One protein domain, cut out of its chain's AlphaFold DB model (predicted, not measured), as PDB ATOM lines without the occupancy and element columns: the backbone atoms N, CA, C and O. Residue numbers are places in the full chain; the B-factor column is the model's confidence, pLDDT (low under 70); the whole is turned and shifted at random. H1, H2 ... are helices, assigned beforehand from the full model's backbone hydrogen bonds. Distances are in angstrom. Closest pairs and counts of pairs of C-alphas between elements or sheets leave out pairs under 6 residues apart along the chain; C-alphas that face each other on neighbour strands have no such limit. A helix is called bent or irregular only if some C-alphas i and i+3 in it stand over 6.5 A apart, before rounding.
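This is residues 2 to 125 and 307 to 333 of the 378 residues of an uncharacterized protein of Coxiella burnetii (strain Dugway 5J108-111) (UniProt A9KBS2). Two long helices, H1 and H7, run side by side in opposite ways, and the short helix H2 packs on H7 near the middle of the domain, joining this pair to a second group made of H3, H5 and H6. H3 and H5 both pack on H2, H6 packs on H5, and the long link before the small helix H4 lies at the end far from the first residues of H1. The printed part has 151 residues with seven named helices, H1 to H7 in order along the chain, and no named strand; the class is all helix. The whole is compact, with a radius of gyration of the C-alphas of 15.8 A and spans of 51 by 35 by 29 A.

H1, residues 2 to 26, begins with C-alpha 2 at (36.687, -65.210, -4.797) and is 36.6 A long from first to last C-alpha. H2 is residues 46 to 52, with C-alpha 46 at (36.453, -39.967, -21.988). H3, residues 56 to 70, is 20.5 A long, and H4 is residues 88 to 92. H5, residues 96 to 107, is 17.3 A long, and H6, residues 111 to 124, is 20.4 A long. H6 is neither bent nor irregular, but only just: C-alphas 113 and 116 are 6.3 A apart. H7, residues 308 to 329, is 31.3 A long and ends with C-alpha 329 at (40.830, -58.499, -10.256).

H2 and H5 are the hubs, touching three helices each. H2 and H3 form a helical hairpin at a shallow tilt of 23 degrees, opposite ways, with closest C-alphas Pro 47 and Ala 59 at 4.1 A. H2 touches H7, through residues 316 to 324 of H7 alone, at a shallow tilt of 15 degrees, the same way; the closest C-alphas are Met 49 and Cys 320, 4.8 A apart. H1 touches H7 at a tilt of 34 degrees, only just shallow, opposite ways, with closest C-alphas Cys 9 and Ser 326 at 4.5 A. H5 touches H2 at a steep tilt of 41 degrees, with closest C-alphas Met 48 and Ala 104 at 5.2 A. H5 and H6 form a helical hairpin at 36 degrees, only just steep, with closest C-alphas Val 102 and Ser 114 at 4.7 A. H3 touches H5 with residues 59 to 63 alone, the closest C-alphas being Leu 63 and Ala 105, 7.0 A apart. H4 touches no helix; it is close to H5 but not clearly touching, with C-alphas Tyr 90 and Tyr 96 closest at 7.1 A. In H1, H2, H3, H4, H5 and H7 every O i to N i+4 pair is within hydrogen-bond range; in H6 it is 7 of 10.

The two C-alphas farthest apart, those of Ile 3 and Ser 82, are 51.3 A apart. Residues 126 to 306 are not printed, and C-alphas 125 and 307 are 33.8 A apart across the cut. The links from H1 to H2 and from H3 to H4 are long. Mean pLDDT of the printed part is 95.2; residues 35, 332 and 333 are under 70.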
ATOM      1  N   GLU A   2      36.966 -65.303  -3.352       80.44
ATOM      2  CA  GLU A   2      36.687 -65.210  -4.797       80.44
ATOM      3  C   GLU A   2      35.285 -64.659  -5.117       80.44
ATOM      4  O   GLU A   2      35.161 -63.783  -5.963       80.44
ATOM      5  N   ILE A   3      34.255 -65.078  -4.369       81.44
ATOM      6  CA  ILE A   3      32.882 -64.554  -4.501       81.44
ATOM      7  C   ILE A   3      32.823 -63.040  -4.227       81.44
ATOM      8  O   ILE A   3      32.343 -62.292  -5.067       81.44
ATOM      9  N   ILE A   4      33.390 -62.578  -3.105       82.38
ATOM     10  CA  ILE A   4      33.424 -61.149  -2.722       82.38
ATOM     11  C   ILE A   4      34.131 -60.311  -3.800       82.38
ATOM     12  O   ILE A   4      33.678 -59.231  -4.167       82.38
ATOM     13  N   MET A   5      35.231 -60.830  -4.348       90.44
ATOM     14  CA  MET A   5      35.970 -60.169  -5.421       90.44
ATOM     15  C   MET A   5      35.152 -60.079  -6.716       90.44
ATOM     16  O   MET A   5      35.162 -59.034  -7.365       90.44
ATOM     17  N   LEU A   6      34.430 -61.140  -7.090       91.38
ATOM     18  CA  LEU A   6      33.539 -61.131  -8.255       91.38
ATOM     19  C   LEU A   6      32.387 -60.134  -8.078       91.38
ATOM     20  O   LEU A   6      32.143 -59.341  -8.985       91.38
ATOM     21  N   GLU A   7      31.753 -60.106  -6.905       94.56
ATOM     22  CA  GLU A   7      30.699 -59.136  -6.582       94.56
ATOM     23  C   GLU A   7      31.205 -57.691  -6.669       94.56
ATOM     24  O   GLU A   7      30.534 -56.825  -7.234       94.56
ATOM     25  N   LEU A   8      32.408 -57.411  -6.151       96.19
ATOM     26  CA  LEU A   8      33.038 -56.101  -6.301       96.19
ATOM     27  C   LEU A   8      33.264 -55.776  -7.786       96.19
ATOM     28  O   LEU A   8      32.872 -54.706  -8.249       96.19
ATOM     29  N   CYS A   9      33.853 -56.695  -8.558       97.31
ATOM     30  CA  CYS A   9      34.089 -56.516  -9.993       97.31
ATOM     31  C   CYS A   9      32.804 -56.194 -10.771       97.31
ATOM     32  O   CYS A   9      32.860 -55.374 -11.696       97.31
ATOM     33  N   GLU A  10      31.687 -56.837 -10.430       97.06
ATOM     34  CA  GLU A  10      30.366 -56.604 -11.023       97.06
ATOM     35  C   GLU A  10      29.844 -55.209 -10.672       97.06
ATOM     36  O   GLU A  10      29.623 -54.417 -11.589       97.06
ATOM     37  N   LYS A  11      29.798 -54.847  -9.383       98.19
ATOM     38  CA  LYS A  11      29.367 -53.511  -8.921       98.19
ATOM     39  C   LYS A  11      30.156 -52.380  -9.580       98.19
ATOM     40  O   LYS A  11      29.576 -51.394 -10.033       98.19
ATOM     41  N   LEU A  12      31.479 -52.530  -9.679       98.56
ATOM     42  CA  LEU A  12      32.346 -51.552 -10.345       98.56
ATOM     43  C   LEU A  12      32.026 -51.418 -11.835       98.56
ATOM     44  O   LEU A  12      31.987 -50.310 -12.368       98.56
ATOM     45  N   SER A  13      31.783 -52.545 -12.508       98.00
ATOM     46  CA  SER A  13      31.464 -52.551 -13.938       98.00
ATOM     47  C   SER A  13      30.105 -51.910 -14.202       98.00
ATOM     48  O   SER A  13      29.988 -51.088 -15.104       98.00
ATOM     49  N   GLU A  14      29.092 -52.248 -13.406       98.31
ATOM     50  CA  GLU A  14      27.751 -51.667 -13.500       98.31
ATOM     51  C   GLU A  14      27.771 -50.159 -13.241       98.31
ATOM     52  O   GLU A  14      27.230 -49.383 -14.029       98.31
ATOM     53  N   SER A  15      28.463 -49.730 -12.183       98.62
ATOM     54  CA  SER A  15      28.635 -48.317 -11.845       98.62
ATOM     55  C   SER A  15      29.313 -47.529 -12.973       98.62
ATOM     56  O   SER A  15      28.804 -46.479 -13.369       98.62
ATOM     57  N   ALA A  16      30.397 -48.056 -13.553       98.69
ATOM     58  CA  ALA A  16      31.057 -47.434 -14.700       98.69
ATOM     59  C   ALA A  16      30.155 -47.407 -15.949       98.69
ATOM     60  O   ALA A  16      30.152 -46.420 -16.687       98.69
ATOM     61  N   LEU A  17      29.364 -48.460 -16.190       98.44
ATOM     62  CA  LEU A  17      28.429 -48.526 -17.317       98.44
ATOM     63  C   LEU A  17      27.337 -47.457 -17.238       98.44
ATOM     64  O   LEU A  17      26.990 -46.908 -18.281       98.44
ATOM     65  N   ARG A  18      26.846 -47.107 -16.041       98.56
ATOM     66  CA  ARG A  18      25.910 -45.978 -15.877       98.56
ATOM     67  C   ARG A  18      26.526 -44.663 -16.350       98.56
ATOM     68  O   ARG A  18      25.912 -43.940 -17.128       98.56
ATOM     69  N   THR A  19      27.772 -44.389 -15.965       98.56
ATOM     70  CA  THR A  19      28.513 -43.209 -16.437       98.56
ATOM     71  C   THR A  19      28.686 -43.223 -17.951       98.56
ATOM     72  O   THR A  19      28.458 -42.217 -18.617       98.56
ATOM     73  N   ILE A  20      29.057 -44.369 -18.524       98.50
ATOM     74  CA  ILE A  20      29.206 -44.512 -19.977       98.50
ATOM     75  C   ILE A  20      27.882 -44.217 -20.681       98.50
ATOM     76  O   ILE A  20      27.873 -43.416 -21.607       98.50
ATOM     77  N   GLN A  21      26.771 -44.795 -20.216       98.19
ATOM     78  CA  GLN A  21      25.435 -44.557 -20.770       98.19
ATOM     79  C   GLN A  21      25.040 -43.078 -20.705       98.19
ATOM     80  O   GLN A  21      24.492 -42.552 -21.676       98.19
ATOM     81  N   PHE A  22      25.374 -42.388 -19.609       97.62
ATOM     82  CA  PHE A  22      25.190 -40.944 -19.514       97.62
ATOM     83  C   PHE A  22      25.918 -40.225 -20.660       97.62
ATOM     84  O   PHE A  22      25.279 -39.521 -21.442       97.62
ATOM     85  N   PHE A  23      27.227 -40.442 -20.830       97.25
ATOM     86  CA  PHE A  23      27.997 -39.769 -21.887       97.25
ATOM     87  C   PHE A  23      27.563 -40.180 -23.298       97.25
ATOM     88  O   PHE A  23      27.531 -39.332 -24.189       97.25
ATOM     89  N   GLU A  24      27.187 -41.445 -23.509       96.62
ATOM     90  CA  GLU A  24      26.613 -41.925 -24.771       96.62
ATOM     91  C   GLU A  24      25.342 -41.148 -25.133       96.62
ATOM     92  O   GLU A  24      25.203 -40.705 -26.273       96.62
ATOM     93  N   SER A  25      24.454 -40.912 -24.161       95.75
ATOM     94  CA  SER A  25      23.203 -40.170 -24.374       95.75
ATOM     95  C   SER A  25      23.412 -38.693 -24.733       95.75
ATOM     96  O   SER A  25      22.559 -38.086 -25.377       95.75
ATOM     97  N   GLN A  26      24.543 -38.112 -24.321       94.62
ATOM     98  CA  GLN A  26      24.879 -36.705 -24.552       94.62
ATOM     99  C   GLN A  26      25.727 -36.488 -25.815       94.62
ATOM    100  O   GLN A  26      25.942 -35.338 -26.211       94.62
ATOM    101  N   LEU A  27      26.237 -37.563 -26.428       95.69
ATOM    102  CA  LEU A  27      27.178 -37.491 -27.539       95.69
ATOM    103  C   LEU A  27      26.506 -37.002 -28.825       95.69
ATOM    104  O   LEU A  27      25.558 -37.597 -29.335       95.69
ATOM    105  N   LYS A  28      27.053 -35.929 -29.390       95.38
ATOM    106  CA  LYS A  28      26.621 -35.346 -30.662       95.38
ATOM    107  C   LYS A  28      27.384 -35.964 -31.836       95.38
ATOM    108  O   LYS A  28      28.390 -36.658 -31.678       95.38
ATOM    109  N   GLY A  29      26.904 -35.691 -33.051       93.00
ATOM    110  CA  GLY A  29      27.494 -36.222 -34.285       93.00
ATOM    111  C   GLY A  29      28.956 -35.820 -34.515       93.00
ATOM    112  O   GLY A  29      29.702 -36.596 -35.107       93.00
ATOM    113  N   ASP A  30      29.371 -34.656 -34.009       94.19
ATOM    114  CA  ASP A  30      30.732 -34.117 -34.122       94.19
ATOM    115  C   ASP A  30      31.706 -34.640 -33.049       94.19
ATOM    116  O   ASP A  30      32.880 -34.284 -33.075       94.19
ATOM    117  N   GLY A  31      31.238 -35.475 -32.115       95.69
ATOM    118  CA  GLY A  31      32.035 -35.996 -31.002       95.69
ATOM    119  C   GLY A  31      32.041 -35.120 -29.745       95.69
ATOM    120  O   GLY A  31      32.627 -35.530 -28.744       95.69
ATOM    121  N   SER A  32      31.374 -33.961 -29.757       95.50
ATOM    122  CA  SER A  32      31.136 -33.164 -28.549       95.50
ATOM    123  C   SER A  32      29.996 -33.742 -27.703       95.50
ATOM    124  O   SER A  32      29.177 -34.524 -28.187       95.50
ATOM    125  N   TYR A  33      29.904 -33.341 -26.437       92.88
ATOM    126  CA  TYR A  33      28.786 -33.677 -25.553       92.88
ATOM    127  C   TYR A  33      28.611 -32.611 -24.479       92.88
ATOM    128  O   TYR A  33      29.534 -31.860 -24.185       92.88
ATOM    129  N   GLY A  34      27.408 -32.531 -23.908       83.12
ATOM    130  CA  GLY A  34      27.034 -31.469 -22.975       83.12
ATOM    131  C   GLY A  34      26.798 -30.124 -23.680       83.12
ATOM    132  O   GLY A  34      27.378 -29.817 -24.726       83.12
ATOM    133  N   LYS A  35      25.878 -29.311 -23.151       67.44
ATOM    134  CA  LYS A  35      25.630 -27.952 -23.673       67.44
ATOM    135  C   LYS A  35      26.653 -26.931 -23.166       67.44
ATOM    136  O   LYS A  35      26.922 -25.967 -23.869       67.44
ATOM    137  N   GLU A  36      27.243 -27.179 -21.998       73.94
ATOM    138  CA  GLU A  36      28.121 -26.238 -21.281       73.94
ATOM    139  C   GLU A  36      29.587 -26.700 -21.211       73.94
ATOM    140  O   GLU A  36      30.446 -25.994 -20.693       73.94
ATOM    141  N   ALA A  37      29.903 -27.875 -21.760       78.25
ATOM    142  CA  ALA A  37      31.258 -28.415 -21.773       78.25
ATOM    143  C   ALA A  37      32.100 -27.762 -22.885       78.25
ATOM    144  O   ALA A  37      32.322 -28.350 -23.944       78.25
ATOM    145  N   ASP A  38      32.562 -26.531 -22.657       88.12
ATOM    146  CA  ASP A  38      33.469 -25.815 -23.574       88.12
ATOM    147  C   ASP A  38      34.952 -25.903 -23.167       88.12
ATOM    148  O   ASP A  38      35.820 -25.287 -23.779       88.12
ATOM    149  N   ASP A  39      35.285 -26.718 -22.169       95.69
ATOM    150  CA  ASP A  39      36.653 -26.876 -21.681       95.69
ATOM    151  C   ASP A  39      37.235 -28.254 -22.011       95.69
ATOM    152  O   ASP A  39      36.548 -29.271 -21.928       95.69
ATOM    153  N   LEU A  40      38.528 -28.301 -22.340       96.81
ATOM    154  CA  LEU A  40      39.244 -29.538 -22.652       96.81
ATOM    155  C   LEU A  40      39.189 -30.570 -21.506       96.81
ATOM    156  O   LEU A  40      39.174 -31.775 -21.778       96.81
ATOM    157  N   SER A  41      39.106 -30.122 -20.245       95.75
ATOM    158  CA  SER A  41      38.990 -31.013 -19.080       95.75
ATOM    159  C   SER A  41      37.724 -31.871 -19.089       95.75
ATOM    160  O   SER A  41      37.735 -32.960 -18.523       95.75
ATOM    161  N   CYS A  42      36.670 -31.449 -19.794       96.50
ATOM    162  CA  CYS A  42      35.460 -32.250 -19.947       96.50
ATOM    163  C   CYS A  42      35.651 -33.465 -20.855       96.50
ATOM    164  O   CYS A  42      34.882 -34.410 -20.737       96.50
ATOM    165  N   TYR A  43      36.635 -33.440 -21.762       97.75
ATOM    166  CA  TYR A  43      36.734 -34.406 -22.860       97.75
ATOM    167  C   TYR A  43      37.896 -35.381 -22.729       97.75
ATOM    168  O   TYR A  43      37.767 -36.548 -23.080       97.75
ATOM    169  N   TYR A  44      39.052 -34.920 -22.260       98.12
ATOM    170  CA  TYR A  44      40.331 -35.593 -22.505       98.12
ATOM    171  C   TYR A  44      40.464 -37.024 -21.947       98.12
ATOM    172  O   TYR A  44      41.238 -37.819 -22.482       98.12
ATOM    173  N   LYS A  45      39.698 -37.378 -20.906       98.12
ATOM    174  CA  LYS A  45      39.674 -38.728 -20.313       98.12
ATOM    175  C   LYS A  45      38.645 -39.660 -20.948       98.12
ATOM    176  O   LYS A  45      38.850 -40.875 -20.957       98.12
ATOM    177  N   SER A  46      37.552 -39.130 -21.501       98.12
ATOM    178  CA  SER A  46      36.453 -39.967 -21.988       98.12
ATOM    179  C   SER A  46      36.834 -40.903 -23.143       98.12
ATOM    180  O   SER A  46      36.268 -41.994 -23.192       98.12
ATOM    181  N   PRO A  47      37.803 -40.591 -24.035       98.75
ATOM    182  CA  PRO A  47      38.296 -41.574 -24.990       98.75
ATOM    183  C   PRO A  47      38.816 -42.847 -24.324       98.75
ATOM    184  O   PRO A  47      38.483 -43.941 -24.769       98.75
ATOM    185  N   MET A  48      39.582 -42.726 -23.233       98.56
ATOM    186  CA  MET A  48      40.087 -43.894 -22.507       98.56
ATOM    187  C   MET A  48      38.945 -44.672 -21.842       98.56
ATOM    188  O   MET A  48      38.920 -45.898 -21.929       98.56
ATOM    189  N   MET A  49      37.967 -43.972 -21.258       98.44
ATOM    190  CA  MET A  49      36.765 -44.589 -20.680       98.44
ATOM    191  C   MET A  49      36.017 -45.422 -21.730       98.44
ATOM    192  O   MET A  49      35.714 -46.593 -21.502       98.44
ATOM    193  N   PHE A  50      35.777 -44.852 -22.915       98.75
ATOM    194  CA  PHE A  50      35.127 -45.558 -24.015       98.75
ATOM    195  C   PHE A  50      35.959 -46.738 -24.530       98.75
ATOM    196  O   PHE A  50      35.394 -47.790 -24.817       98.75
ATOM    197  N   ILE A  51      37.288 -46.613 -24.613       98.62
ATOM    198  CA  ILE A  51      38.176 -47.723 -24.998       98.62
ATOM    199  C   ILE A  51      38.054 -48.886 -24.009       98.62
ATOM    200  O   ILE A  51      37.857 -50.024 -24.436       98.62
ATOM    201  N   LEU A  52      38.113 -48.611 -22.702       97.69
ATOM    202  CA  LEU A  52      37.981 -49.628 -21.651       97.69
ATOM    203  C   LEU A  52      36.594 -50.291 -21.646       97.69
ATOM    204  O   LEU A  52      36.463 -51.450 -21.261       97.69
ATOM    205  N   ALA A  53      35.571 -49.586 -22.134       97.44
ATOM    206  CA  ALA A  53      34.214 -50.094 -22.328       97.44
ATOM    207  C   ALA A  53      33.982 -50.801 -23.681       97.44
ATOM    208  O   ALA A  53      32.842 -51.134 -24.023       97.44
ATOM    209  N   ASN A  54      35.030 -50.999 -24.488       97.56
ATOM    210  CA  ASN A  54      34.955 -51.530 -25.856       97.56
ATOM    211  C   ASN A  54      34.063 -50.695 -26.803       97.56
ATOM    212  O   ASN A  54      33.488 -51.205 -27.763       97.56
ATOM    213  N   ARG A  55      33.938 -49.388 -26.552       98.00
ATOM    214  CA  ARG A  55      33.212 -48.402 -27.373       98.00
ATOM    215  C   ARG A  55      34.166 -47.626 -28.284       98.00
ATOM    216  O   ARG A  55      34.149 -46.398 -28.329       98.00
ATOM    217  N   TYR A  56      35.008 -48.341 -29.030       98.31
ATOM    218  CA  TYR A  56      36.105 -47.748 -29.812       98.31
ATOM    219  C   TYR A  56      35.652 -46.649 -30.785       98.31
ATOM    220  O   TYR A  56      36.312 -45.622 -30.914       98.31
ATOM    221  N   HIS A  57      34.494 -46.824 -31.427       97.69
ATOM    222  CA  HIS A  57      33.947 -45.833 -32.356       97.69
ATOM    223  C   HIS A  57      33.563 -44.508 -31.667       97.69
ATOM    224  O   HIS A  57      33.715 -43.445 -32.265       97.69
ATOM    225  N   LEU A  58      33.099 -44.550 -30.414       98.44
ATOM    226  CA  LEU A  58      32.793 -43.347 -29.633       98.44
ATOM    227  C   LEU A  58      34.076 -42.663 -29.164       98.44
ATOM    228  O   LEU A  58      34.197 -41.446 -29.275       98.44
ATOM    229  N   ALA A  59      35.062 -43.449 -28.726       98.75
ATOM    230  CA  ALA A  59      36.383 -42.932 -28.382       98.75
ATOM    231  C   ALA A  59      37.025 -42.181 -29.560       98.75
ATOM    232  O   ALA A  59      37.502 -41.061 -29.384       98.75
ATOM    233  N   ALA A  60      36.974 -42.761 -30.766       98.62
ATOM    234  CA  ALA A  60      37.483 -42.133 -31.983       98.62
ATOM    235  C   ALA A  60      36.751 -40.822 -32.316       98.62
ATOM    236  O   ALA A  60      37.400 -39.836 -32.660       98.62
ATOM    237  N   LYS A  61      35.417 -40.773 -32.161       98.31
ATOM    238  CA  LYS A  61      34.634 -39.539 -32.358       98.31
ATOM    239  C   LYS A  61      35.075 -38.424 -31.414       98.31
ATOM    240  O   LYS A  61      35.341 -37.315 -31.868       98.31
ATOM    241  N   VAL A  62      35.190 -38.718 -30.118       98.62
ATOM    242  CA  VAL A  62      35.617 -37.712 -29.134       98.62
ATOM    243  C   VAL A  62      37.058 -37.263 -29.393       98.62
ATOM    244  O   VAL A  62      37.348 -36.074 -29.317       98.62
ATOM    245  N   LEU A  63      37.964 -38.178 -29.753       98.75
ATOM    246  CA  LEU A  63      39.334 -37.813 -30.131       98.75
ATOM    247  C   LEU A  63      39.380 -36.925 -31.376       98.75
ATOM    248  O   LEU A  63      40.158 -35.976 -31.399       98.75
ATOM    249  N   GLY A  64      38.526 -37.183 -32.369       98.56
ATOM    250  CA  GLY A  64      38.357 -36.307 -33.528       98.56
ATOM    251  C   GLY A  64      37.949 -34.891 -33.119       98.56
ATOM    252  O   GLY A  64      38.594 -33.928 -33.529       98.56
ATOM    253  N   TYR A  65      36.960 -34.763 -32.228       98.31
ATOM    254  CA  TYR A  65      36.558 -33.468 -31.673       98.31
ATOM    255  C   TYR A  65      37.707 -32.766 -30.939       98.31
ATOM    256  O   TYR A  65      37.990 -31.593 -31.194       98.31
ATOM    257  N   ILE A  66      38.411 -33.493 -30.061       98.50
ATOM    258  CA  ILE A  66      39.561 -32.972 -29.311       98.50
ATOM    259  C   ILE A  66      40.648 -32.469 -30.266       98.50
ATOM    260  O   ILE A  66      41.173 -31.370 -30.078       98.50
ATOM    261  N   HIS A  67      40.966 -33.253 -31.295       98.56
ATOM    262  CA  HIS A  67      41.960 -32.909 -32.302       98.56
ATOM    263  C   HIS A  67      41.580 -31.631 -33.051       98.56
ATOM    264  O   HIS A  67      42.381 -30.701 -33.107       98.56
ATOM    265  N   THR A  68      40.356 -31.551 -33.576       97.56
ATOM    266  CA  THR A  68      39.906 -30.395 -34.360       97.56
ATOM    267  C   THR A  68      39.803 -29.118 -33.527       97.56
ATOM    268  O   THR A  68      40.127 -28.043 -34.025       97.56
ATOM    269  N   LYS A  69      39.350 -29.212 -32.272       97.00
ATOM    270  CA  LYS A  69      39.055 -28.031 -31.452       97.00
ATOM    271  C   LYS A  69      40.227 -27.551 -30.599       97.00
ATOM    272  O   LYS A  69      40.394 -26.344 -30.440       97.00
ATOM    273  N   TYR A  70      41.004 -28.468 -30.024       98.00
ATOM    274  CA  TYR A  70      41.925 -28.142 -28.930       98.00
ATOM    275  C   TYR A  70      43.404 -28.353 -29.262       98.00
ATOM    276  O   TYR A  70      44.252 -27.841 -28.528       98.00
ATOM    277  N   MET A  71      43.742 -29.083 -30.331       98.38
ATOM    278  CA  MET A  71      45.139 -29.340 -30.687       98.38
ATOM    279  C   MET A  71      45.780 -28.123 -31.361       98.38
ATOM    280  O   MET A  71      45.266 -27.586 -32.341       98.38
ATOM    281  N   SER A  72      46.940 -27.693 -30.871       97.25
ATOM    282  CA  SER A  72      47.755 -26.669 -31.521       97.25
ATOM    283  C   SER A  72      48.774 -27.268 -32.487       97.25
ATOM    284  O   SER A  72      49.125 -28.444 -32.423       97.25
ATOM    285  N   LYS A  73      49.317 -26.417 -33.368       96.31
ATOM    286  CA  LYS A  73      50.276 -26.806 -34.423       96.31
ATOM    287  C   LYS A  73      51.516 -27.558 -33.918       96.31
ATOM    288  O   LYS A  73      52.111 -28.310 -34.674       96.31
ATOM    289  N   ASN A  74      51.923 -27.327 -32.672       96.50
ATOM    290  CA  ASN A  74      53.081 -27.972 -32.049       96.50
ATOM    291  C   ASN A  74      52.747 -29.290 -31.324       96.50
ATOM    292  O   ASN A  74      53.629 -29.831 -30.670       96.50
ATOM    293  N   GLY A  75      51.500 -29.768 -31.381       97.75
ATOM    294  CA  GLY A  75      51.059 -30.989 -30.702       97.75
ATOM    295  C   GLY A  75      50.561 -30.807 -29.263       97.75
ATOM    296  O   GLY A  75      50.170 -31.789 -28.635       97.75
ATOM    297  N   ASP A  76      50.547 -29.587 -28.721       97.88
ATOM    298  CA  ASP A  76      49.899 -29.329 -27.428       97.88
ATOM    299  C   ASP A  76      48.360 -29.341 -27.555       97.88
ATOM    300  O   ASP A  76      47.825 -29.113 -28.637       97.88
ATOM    301  N   PHE A  77      47.642 -29.569 -26.453       98.25
ATOM    302  CA  PHE A  77      46.186 -29.419 -26.374       98.25
ATOM    303  C   PHE A  77      45.817 -28.397 -25.311       98.25
ATOM    304  O   PHE A  77      46.305 -28.488 -24.181       98.25
ATOM    305  N   LYS A  78      44.966 -27.429 -25.657       97.25
ATOM    306  CA  LYS A  78      44.580 -26.327 -24.765       97.25
ATOM    307  C   LYS A  78      43.153 -25.871 -25.044       97.25
ATOM    308  O   LYS A  78      42.767 -25.796 -26.206       97.25
ATOM    309  N   THR A  79      42.412 -25.476 -24.009       96.94
ATOM    310  CA  THR A  79      41.081 -24.863 -24.169       96.94
ATOM    311  C   THR A  79      41.144 -23.562 -24.973       96.94
ATOM    312  O   THR A  79      40.304 -23.327 -25.836       96.94
ATOM    313  N   LYS A  80      42.148 -22.708 -24.721       94.88
ATOM    314  CA  LYS A  80      42.431 -21.479 -25.493       94.88
ATOM    315  C   LYS A  80      43.946 -21.308 -25.668       94.88
ATOM    316  O   LYS A  80      44.708 -21.916 -24.917       94.88
ATOM    317  N   PRO A  81      44.439 -20.460 -26.595       90.50
ATOM    318  CA  PRO A  81      45.878 -20.324 -26.849       90.50
ATOM    319  C   PRO A  81      46.753 -20.097 -25.605       90.50
ATOM    320  O   PRO A  81      47.846 -20.665 -25.536       90.50
ATOM    321  N   SER A  82      46.262 -19.325 -24.630       88.12
ATOM    322  CA  SER A  82      46.931 -18.998 -23.361       88.12
ATOM    323  C   SER A  82      46.381 -19.746 -22.138       88.12
ATOM    324  O   SER A  82      46.829 -19.481 -21.028       88.12
ATOM    325  N   LEU A  83      45.418 -20.657 -22.311       93.62
ATOM    326  CA  LEU A  83      44.728 -21.322 -21.205       93.62
ATOM    327  C   LEU A  83      44.664 -22.825 -21.446       93.62
ATOM    328  O   LEU A  83      43.998 -23.277 -22.381       93.62
ATOM    329  N   LYS A  84      45.319 -23.592 -20.570       94.75
ATOM    330  CA  LYS A  84      45.321 -25.050 -20.664       94.75
ATOM    331  C   LYS A  84      43.920 -25.629 -20.495       94.75
ATOM    332  O   LYS A  84      43.447 -26.369 -21.352       94.75
ATOM    333  N   SER A  85      43.290 -25.236 -19.400       95.75
ATOM    334  CA  SER A  85      41.923 -25.531 -19.001       95.75
ATOM    335  C   SER A  85      41.483 -24.431 -18.039       95.75
ATOM    336  O   SER A  85      42.329 -23.779 -17.422       95.75
ATOM    337  N   ILE A  86      40.178 -24.220 -17.896       93.62
ATOM    338  CA  ILE A  86      39.620 -23.362 -16.842       93.62
ATOM    339  C   ILE A  86      39.997 -23.841 -15.432       93.62
ATOM    340  O   ILE A  86      39.975 -23.048 -14.496       93.62
ATOM    341  N   LYS A  87      40.338 -25.128 -15.282       92.19
ATOM    342  CA  LYS A  87      40.774 -25.718 -14.022       92.19
ATOM    343  C   LYS A  87      42.265 -25.434 -13.796       92.19
ATOM    344  O   LYS A  87      43.096 -25.869 -14.607       92.19
ATOM    345  N   PRO A  88      42.627 -24.682 -12.741       90.44
ATOM    346  CA  PRO A  88      43.992 -24.196 -12.544       90.44
ATOM    347  C   PRO A  88      45.005 -25.326 -12.324       90.44
ATOM    348  O   PRO A  88      46.165 -25.180 -12.704       90.44
ATOM    349  N   GLU A  89      44.579 -26.480 -11.810       90.81
ATOM    350  CA  GLU A  89      45.430 -27.650 -11.572       90.81
ATOM    351  C   GLU A  89      46.068 -28.152 -12.873       90.81
ATOM    352  O   GLU A  89      47.209 -28.609 -12.875       90.81
ATOM    353  N   TYR A  90      45.377 -28.028 -14.008       93.75
ATOM    354  CA  TYR A  90      45.935 -28.417 -15.305       93.75
ATOM    355  C   TYR A  90      46.906 -27.389 -15.872       93.75
ATOM    356  O   TYR A  90      47.734 -27.745 -16.705       93.75
ATOM    357  N   SER A  91      46.846 -26.138 -15.414       92.06
ATOM    358  CA  SER A  91      47.919 -25.184 -15.693       92.06
ATOM    359  C   SER A  91      49.171 -25.509 -14.882       92.06
ATOM    360  O   SER A  91      50.261 -25.204 -15.347       92.06
ATOM    361  N   GLU A  92      49.034 -26.160 -13.724       90.75
ATOM    362  CA  GLU A  92      50.169 -26.647 -12.939       90.75
ATOM    363  C   GLU A  92      50.775 -27.915 -13.561       90.75
ATOM    364  O   GLU A  92      51.947 -27.925 -13.921       90.75
ATOM    365  N   TYR A  93      49.970 -28.959 -13.776       93.69
ATOM    366  CA  TYR A  93      50.398 -30.232 -14.373       93.69
ATOM    367  C   TYR A  93      50.182 -30.233 -15.890       93.69
ATOM    368  O   TYR A  93      49.376 -31.000 -16.428       93.69
ATOM    369  N   TRP A  94      50.900 -29.353 -16.593       94.75
ATOM    370  CA  TRP A  94      50.599 -28.977 -17.983       94.75
ATOM    371  C   TRP A  94      50.496 -30.164 -18.945       94.75
ATOM    372  O   TRP A  94      49.654 -30.191 -19.841       94.75
ATOM    373  N   SER A  95      51.367 -31.156 -18.778       96.12
ATOM    374  CA  SER A  95      51.448 -32.308 -19.680       96.12
ATOM    375  C   SER A  95      50.389 -33.388 -19.416       96.12
ATOM    376  O   SER A  95      50.185 -34.257 -20.267       96.12
ATOM    377  N   TYR A  96      49.682 -33.332 -18.280       97.38
ATOM    378  CA  TYR A  96      48.785 -34.401 -17.827       97.38
ATOM    379  C   TYR A  96      47.640 -34.664 -18.809       97.38
ATOM    380  O   TYR A  96      47.384 -35.806 -19.187       97.38
ATOM    381  N   ILE A  97      46.985 -33.606 -19.295       97.88
ATOM    382  CA  ILE A  97      45.897 -33.732 -20.273       97.88
ATOM    383  C   ILE A  97      46.390 -34.379 -21.576       97.88
ATOM    384  O   ILE A  97      45.749 -35.294 -22.098       97.88
ATOM    385  N   ASN A  98      47.538 -33.936 -22.099       98.31
ATOM    386  CA  ASN A  98      48.101 -34.463 -23.345       98.31
ATOM    387  C   ASN A  98      48.383 -35.954 -23.223       98.31
ATOM    388  O   ASN A  98      48.137 -36.698 -24.166       98.31
ATOM    389  N   GLY A  99      48.897 -36.393 -22.075       98.31
ATOM    390  CA  GLY A  99      49.258 -37.785 -21.884       98.31
ATOM    391  C   GLY A  99      48.062 -38.730 -21.944       98.31
ATOM    392  O   GLY A  99      48.123 -39.733 -22.648       98.31
ATOM    393  N   TRP A 100      46.927 -38.384 -21.335       98.69
ATOM    394  CA  TRP A 100      45.678 -39.142 -21.509       98.69
ATOM    395  C   TRP A 100      45.231 -39.240 -22.972       98.69
ATOM    396  O   TRP A 100      44.869 -40.327 -23.429       98.69
ATOM    397  N   ILE A 101      45.313 -38.132 -23.716       98.81
ATOM    398  CA  ILE A 101      44.948 -38.089 -25.138       98.81
ATOM    399  C   ILE A 101      45.893 -38.968 -25.965       98.81
ATOM    400  O   ILE A 101      45.422 -39.777 -26.762       98.81
ATOM    401  N   VAL A 102      47.211 -38.873 -25.740       98.69
ATOM    402  CA  VAL A 102      48.227 -39.705 -26.411       98.69
ATOM    403  C   VAL A 102      47.959 -41.184 -26.165       98.69
ATOM    404  O   VAL A 102      47.919 -41.958 -27.122       98.69
ATOM    405  N   ARG A 103      47.721 -41.578 -24.908       98.50
ATOM    406  CA  ARG A 103      47.434 -42.974 -24.548       98.50
ATOM    407  C   ARG A 103      46.187 -43.494 -25.256       98.50
ATOM    408  O   ARG A 103      46.198 -44.609 -25.770       98.50
ATOM    409  N   ALA A 104      45.110 -42.708 -25.290       98.75
ATOM    410  CA  ALA A 104      43.868 -43.120 -25.936       98.75
ATOM    411  C   ALA A 104      44.005 -43.196 -27.465       98.75
ATOM    412  O   ALA A 104      43.642 -44.208 -28.060       98.75
ATOM    413  N   ALA A 105      44.570 -42.164 -28.095       98.75
ATOM    414  CA  ALA A 105      44.764 -42.113 -29.543       98.75
ATOM    415  C   ALA A 105      45.671 -43.241 -30.045       98.75
ATOM    416  O   ALA A 105      45.392 -43.841 -31.079       98.75
ATOM    417  N   GLN A 106      46.712 -43.584 -29.286       98.00
ATOM    418  CA  GLN A 106      47.593 -44.698 -29.616       98.00
ATOM    419  C   GLN A 106      46.884 -46.055 -29.560       98.00
ATOM    420  O   GLN A 106      47.117 -46.883 -30.428       98.00
ATOM    421  N   LYS A 107      46.004 -46.296 -28.578       97.94
ATOM    422  CA  LYS A 107      45.233 -47.554 -28.501       97.94
ATOM    423  C   LYS A 107      44.259 -47.741 -29.676       97.94
ATOM    424  O   LYS A 107      43.722 -48.833 -29.833       97.94
ATOM    425  N   LEU A 108      44.014 -46.690 -30.463       98.19
ATOM    426  CA  LEU A 108      43.166 -46.695 -31.659       98.19
ATOM    427  C   LEU A 108      43.957 -46.488 -32.960       98.19
ATOM    428  O   LEU A 108      43.342 -46.276 -34.001       98.19
ATOM    429  N   ASP A 109      45.292 -46.488 -32.901       97.69
ATOM    430  CA  ASP A 109      46.179 -46.227 -34.043       97.69
ATOM    431  C   ASP A 109      45.917 -44.886 -34.773       97.69
ATOM    432  O   ASP A 109      46.251 -44.724 -35.950       97.69
ATOM    433  N   LEU A 110      45.374 -43.884 -34.066       98.12
ATOM    434  CA  LEU A 110      45.156 -42.520 -34.576       98.12
ATOM    435  C   LEU A 110      46.472 -41.731 -34.528       98.12
ATOM    436  O   LEU A 110      46.735 -40.921 -33.630       98.12
ATOM    437  N   ASN A 111      47.362 -42.052 -35.462       97.94
ATOM    438  CA  ASN A 111      48.736 -41.550 -35.539       97.94
ATOM    439  C   ASN A 111      48.831 -40.040 -35.778       97.94
ATOM    440  O   ASN A 111      49.772 -39.405 -35.303       97.94
ATOM    441  N   GLU A 112      47.857 -39.461 -36.473       97.88
ATOM    442  CA  GLU A 112      47.736 -38.025 -36.713       97.88
ATOM    443  C   GLU A 112      47.519 -37.226 -35.421       97.88
ATOM    444  O   GLU A 112      47.953 -36.080 -35.333       97.88
ATOM    445  N   ILE A 113      46.930 -37.850 -34.395       98.50
ATOM    446  CA  ILE A 113      46.757 -37.258 -33.064       98.50
ATOM    447  C   ILE A 113      47.923 -37.666 -32.160       98.50
ATOM    448  O   ILE A 113      48.582 -36.822 -31.552       98.50
ATOM    449  N   SER A 114      48.187 -38.972 -32.058       98.31
ATOM    450  CA  SER A 114      49.098 -39.512 -31.046       98.31
ATOM    451  C   SER A 114      50.557 -39.118 -31.273       98.31
ATOM    452  O   SER A 114      51.245 -38.802 -30.303       98.31
ATOM    453  N   ASN A 115      51.045 -39.085 -32.518       98.19
ATOM    454  CA  ASN A 115      52.462 -38.826 -32.775       98.19
ATOM    455  C   ASN A 115      52.861 -37.366 -32.536       98.19
ATOM    456  O   ASN A 115      53.808 -37.163 -31.774       98.19
ATOM    457  N   PRO A 116      52.181 -36.339 -33.084       98.50
ATOM    458  CA  PRO A 116      52.579 -34.958 -32.815       98.50
ATOM    459  C   PRO A 116      52.417 -34.594 -31.333       98.50
ATOM    460  O   PRO A 116      53.268 -33.911 -30.768       98.50
ATOM    461  N   ALA A 117      51.376 -35.110 -30.676       98.50
ATOM    462  CA  ALA A 117      51.179 -34.912 -29.247       98.50
ATOM    463  C   ALA A 117      52.265 -35.578 -28.394       98.50
ATOM    464  O   ALA A 117      52.764 -34.983 -27.440       98.50
ATOM    465  N   TYR A 118      52.686 -36.790 -28.756       98.56
ATOM    466  CA  TYR A 118      53.808 -37.449 -28.098       98.56
ATOM    467  C   TYR A 118      55.123 -36.687 -28.312       98.56
ATOM    468  O   TYR A 118      55.891 -36.530 -27.366       98.56
ATOM    469  N   GLN A 119      55.367 -36.146 -29.511       98.44
ATOM    470  CA  GLN A 119      56.538 -35.298 -29.765       98.44
ATOM    471  C   GLN A 119      56.540 -34.049 -28.874       98.44
ATOM    472  O   GLN A 119      57.580 -33.695 -28.324       98.44
ATOM    473  N   TYR A 120      55.380 -33.422 -28.657       98.31
ATOM    474  CA  TYR A 120      55.256 -32.329 -27.693       98.31
ATOM    475  C   TYR A 120      55.626 -32.773 -26.269       98.31
ATOM    476  O   TYR A 120      56.383 -32.083 -25.585       98.31
ATOM    477  N   LEU A 121      55.155 -33.946 -25.830       98.00
ATOM    478  CA  LEU A 121      55.454 -34.484 -24.498       98.00
ATOM    479  C   LEU A 121      56.950 -34.719 -24.250       98.00
ATOM    480  O   LEU A 121      57.399 -34.562 -23.116       98.00
ATOM    481  N   LEU A 122      57.743 -35.020 -25.285       96.38
ATOM    482  CA  LEU A 122      59.194 -35.197 -25.138       96.38
ATOM    483  C   LEU A 122      59.907 -33.940 -24.621       96.38
ATOM    484  O   LEU A 122      60.957 -34.063 -23.994       96.38
ATOM    485  N   SER A 123      59.328 -32.750 -24.811       96.06
ATOM    486  CA  SER A 123      59.893 -31.493 -24.298       96.06
ATOM    487  C   SER A 123      59.927 -31.389 -22.765       96.06
ATOM    488  O   SER A 123      60.639 -30.543 -22.233       96.06
ATOM    489  N   PHE A 124      59.197 -32.254 -22.053       96.50
ATOM    490  CA  PHE A 124      59.177 -32.303 -20.588       96.50
ATOM    491  C   PHE A 124      60.276 -33.199 -19.999       96.50
ATOM    492  O   PHE A 124      60.488 -33.177 -18.788       96.50
ATOM    493  N   ASN A 125      60.952 -34.007 -20.818       95.19
ATOM    494  CA  ASN A 125      61.988 -34.928 -20.358       95.19
ATOM    495  C   ASN A 125      63.258 -34.159 -19.952       95.19
ATOM    496  O   ASN A 125      63.821 -33.420 -20.759       95.19
ATOM    497  N   ASP A 307      30.146 -28.266 -10.122       91.69
ATOM    498  CA  ASP A 307      30.148 -27.728 -11.480       91.69
ATOM    499  C   ASP A 307      30.303 -28.849 -12.528       91.69
ATOM    500  O   ASP A 307      30.928 -29.887 -12.281       91.69
ATOM    501  N   ILE A 308      29.759 -28.623 -13.729       91.19
ATOM    502  CA  ILE A 308      29.741 -29.625 -14.803       91.19
ATOM    503  C   ILE A 308      31.148 -30.080 -15.216       91.19
ATOM    504  O   ILE A 308      31.341 -31.235 -15.597       91.19
ATOM    505  N   TYR A 309      32.148 -29.199 -15.104       93.44
ATOM    506  CA  TYR A 309      33.529 -29.518 -15.447       93.44
ATOM    507  C   TYR A 309      34.123 -30.487 -14.428       93.44
ATOM    508  O   TYR A 309      34.852 -31.406 -14.798       93.44
ATOM    509  N   THR A 310      33.820 -30.322 -13.142       94.06
ATOM    510  CA  THR A 310      34.158 -31.283 -12.084       94.06
ATOM    511  C   THR A 310      33.440 -32.603 -12.278       94.06
ATOM    512  O   THR A 310      34.114 -33.634 -12.330       94.06
ATOM    513  N   ALA A 311      32.123 -32.574 -12.485       95.19
ATOM    514  CA  ALA A 311      31.338 -33.782 -12.686       95.19
ATOM    515  C   ALA A 311      31.866 -34.609 -13.870       95.19
ATOM    516  O   ALA A 311      32.114 -35.806 -13.726       95.19
ATOM    517  N   TYR A 312      32.115 -33.989 -15.028       96.12
ATOM    518  CA  TYR A 312      32.540 -34.721 -16.227       96.12
ATOM    519  C   TYR A 312      33.965 -35.269 -16.118       96.12
ATOM    520  O   TYR A 312      34.217 -36.446 -16.390       96.12
ATOM    521  N   ASP A 313      34.899 -34.428 -15.686       95.88
ATOM    522  CA  ASP A 313      36.310 -34.786 -15.538       95.88
ATOM    523  C   ASP A 313      36.515 -35.919 -14.521       95.88
ATOM    524  O   ASP A 313      37.214 -36.896 -14.793       95.88
ATOM    525  N   GLN A 314      35.866 -35.825 -13.357       96.31
ATOM    526  CA  GLN A 314      35.997 -36.843 -12.319       96.31
ATOM    527  C   GLN A 314      35.235 -38.120 -12.673       96.31
ATOM    528  O   GLN A 314      35.764 -39.212 -12.473       96.31
ATOM    529  N   SER A 315      34.034 -38.016 -13.253       98.00
ATOM    530  CA  SER A 315      33.248 -39.208 -13.590       98.00
ATOM    531  C   SER A 315      33.924 -40.072 -14.644       98.00
ATOM    532  O   SER A 315      33.990 -41.292 -14.501       98.00
ATOM    533  N   THR A 316      34.479 -39.445 -15.685       97.88
ATOM    534  CA  THR A 316      35.222 -40.175 -16.722       97.88
ATOM    535  C   THR A 316      36.486 -40.828 -16.161       97.88
ATOM    536  O   THR A 316      36.821 -41.944 -16.559       97.88
ATOM    537  N   GLU A 317      37.165 -40.184 -15.206       97.56
ATOM    538  CA  GLU A 317      38.324 -40.758 -14.519       97.56
ATOM    539  C   GLU A 317      37.957 -41.970 -13.659       97.56
ATOM    540  O   GLU A 317      38.564 -43.032 -13.800       97.56
ATOM    541  N   ILE A 318      36.964 -41.826 -12.780       98.44
ATOM    542  CA  ILE A 318      36.549 -42.883 -11.852       98.44
ATOM    543  C   ILE A 318      36.037 -44.097 -12.634       98.44
ATOM    544  O   ILE A 318      36.450 -45.219 -12.343       98.44
ATOM    545  N   ALA A 319      35.247 -43.882 -13.693       98.62
ATOM    546  CA  ALA A 319      34.793 -44.955 -14.573       98.62
ATOM    547  C   ALA A 319      35.960 -45.702 -15.247       98.62
ATOM    548  O   ALA A 319      35.931 -46.932 -15.316       98.62
ATOM    549  N   CYS A 320      37.015 -44.999 -15.695       98.12
ATOM    550  CA  CYS A 320      38.220 -45.655 -16.221       98.12
ATOM    551  C   CYS A 320      38.827 -46.606 -15.185       98.12
ATOM    552  O   CYS A 320      39.109 -47.764 -15.487       98.12
ATOM    553  N   TRP A 321      39.022 -46.125 -13.956       98.06
ATOM    554  CA  TRP A 321      39.667 -46.920 -12.915       98.06
ATOM    555  C   TRP A 321      38.799 -48.071 -12.432       98.06
ATOM    556  O   TRP A 321      39.328 -49.147 -12.186       98.06
ATOM    557  N   PHE A 322      37.482 -47.900 -12.359       98.56
ATOM    558  CA  PHE A 322      36.560 -48.983 -12.023       98.56
ATOM    559  C   PHE A 322      36.640 -50.131 -13.031       98.56
ATOM    560  O   PHE A 322      36.732 -51.294 -12.631       98.56
ATOM    561  N   LEU A 323      36.678 -49.817 -14.330       98.31
ATOM    562  CA  LEU A 323      36.852 -50.824 -15.377       98.31
ATOM    563  C   LEU A 323      38.223 -51.500 -15.292       98.31
ATOM    564  O   LEU A 323      38.305 -52.723 -15.400       98.31
ATOM    565  N   ASP A 324      39.292 -50.736 -15.070       97.00
ATOM    566  CA  ASP A 324      40.647 -51.292 -15.004       97.00
ATOM    567  C   ASP A 324      40.864 -52.158 -13.750       97.00
ATOM    568  O   ASP A 324      41.427 -53.250 -13.838       97.00
ATOM    569  N   ILE A 325      40.336 -51.737 -12.595       98.31
ATOM    570  CA  ILE A 325      40.314 -52.529 -11.356       98.31
ATOM    571  C   ILE A 325      39.510 -53.810 -11.570       98.31
ATOM    572  O   ILE A 325      40.005 -54.897 -11.268       98.31
ATOM    573  N   SER A 326      38.299 -53.712 -12.134       97.44
ATOM    574  CA  SER A 326      37.469 -54.890 -12.408       97.44
ATOM    575  C   SER A 326      38.200 -55.877 -13.319       97.44
ATOM    576  O   SER A 326      38.268 -57.064 -13.008       97.44
ATOM    577  N   ASN A 327      38.825 -55.398 -14.398       94.88
ATOM    578  CA  ASN A 327      39.614 -56.231 -15.308       94.88
ATOM    579  C   ASN A 327      40.858 -56.834 -14.640       94.88
ATOM    580  O   ASN A 327      41.230 -57.966 -14.946       94.88
ATOM    581  N   THR A 328      41.496 -56.103 -13.725       95.62
ATOM    582  CA  THR A 328      42.692 -56.556 -13.000       95.62
ATOM    583  C   THR A 328      42.372 -57.671 -12.004       95.62
ATOM    584  O   THR A 328      43.148 -58.624 -11.887       95.62
ATOM    585  N   LEU A 329      41.241 -57.562 -11.303       95.12
ATOM    586  CA  LEU A 329      40.830 -58.499 -10.256       95.12
ATOM    587  C   LEU A 329      40.055 -59.716 -10.783       95.12
ATOM    588  O   LEU A 329      40.024 -60.747 -10.114       95.12
ATOM    589  N   ARG A 330      39.446 -59.640 -11.973       88.75
ATOM    590  CA  ARG A 330      38.692 -60.767 -12.545       88.75
ATOM    591  C   ARG A 330      39.572 -62.028 -12.672       88.75
ATOM    592  O   ARG A 330      40.637 -61.972 -13.295       88.75
ATOM    593  N   PRO A 331      39.127 -63.192 -12.155       76.12
ATOM    594  CA  PRO A 331      39.839 -64.453 -12.331       76.12
ATOM    595  C   PRO A 331      39.956 -64.809 -13.817       76.12
ATOM    596  O   PRO A 331      38.952 -64.884 -14.525       76.12
ATOM    597  N   LYS A 332      41.173 -65.095 -14.297       67.69
ATOM    598  CA  LYS A 332      41.401 -65.460 -15.711       67.69
ATOM    599  C   LYS A 332      40.641 -66.727 -16.139       67.69
ATOM    600  O   LYS A 332      40.144 -66.785 -17.258       67.69
ATOM    601  N   LYS A 333      40.482 -67.706 -15.237       55.00
ATOM    602  CA  LYS A 333      39.770 -68.969 -15.514       55.00
ATOM    603  C   LYS A 333      38.270 -68.786 -15.769       55.00
ATOM    604  O   LYS A 333      37.729 -69.433 -16.656       55.00
TER     605      LYS A 333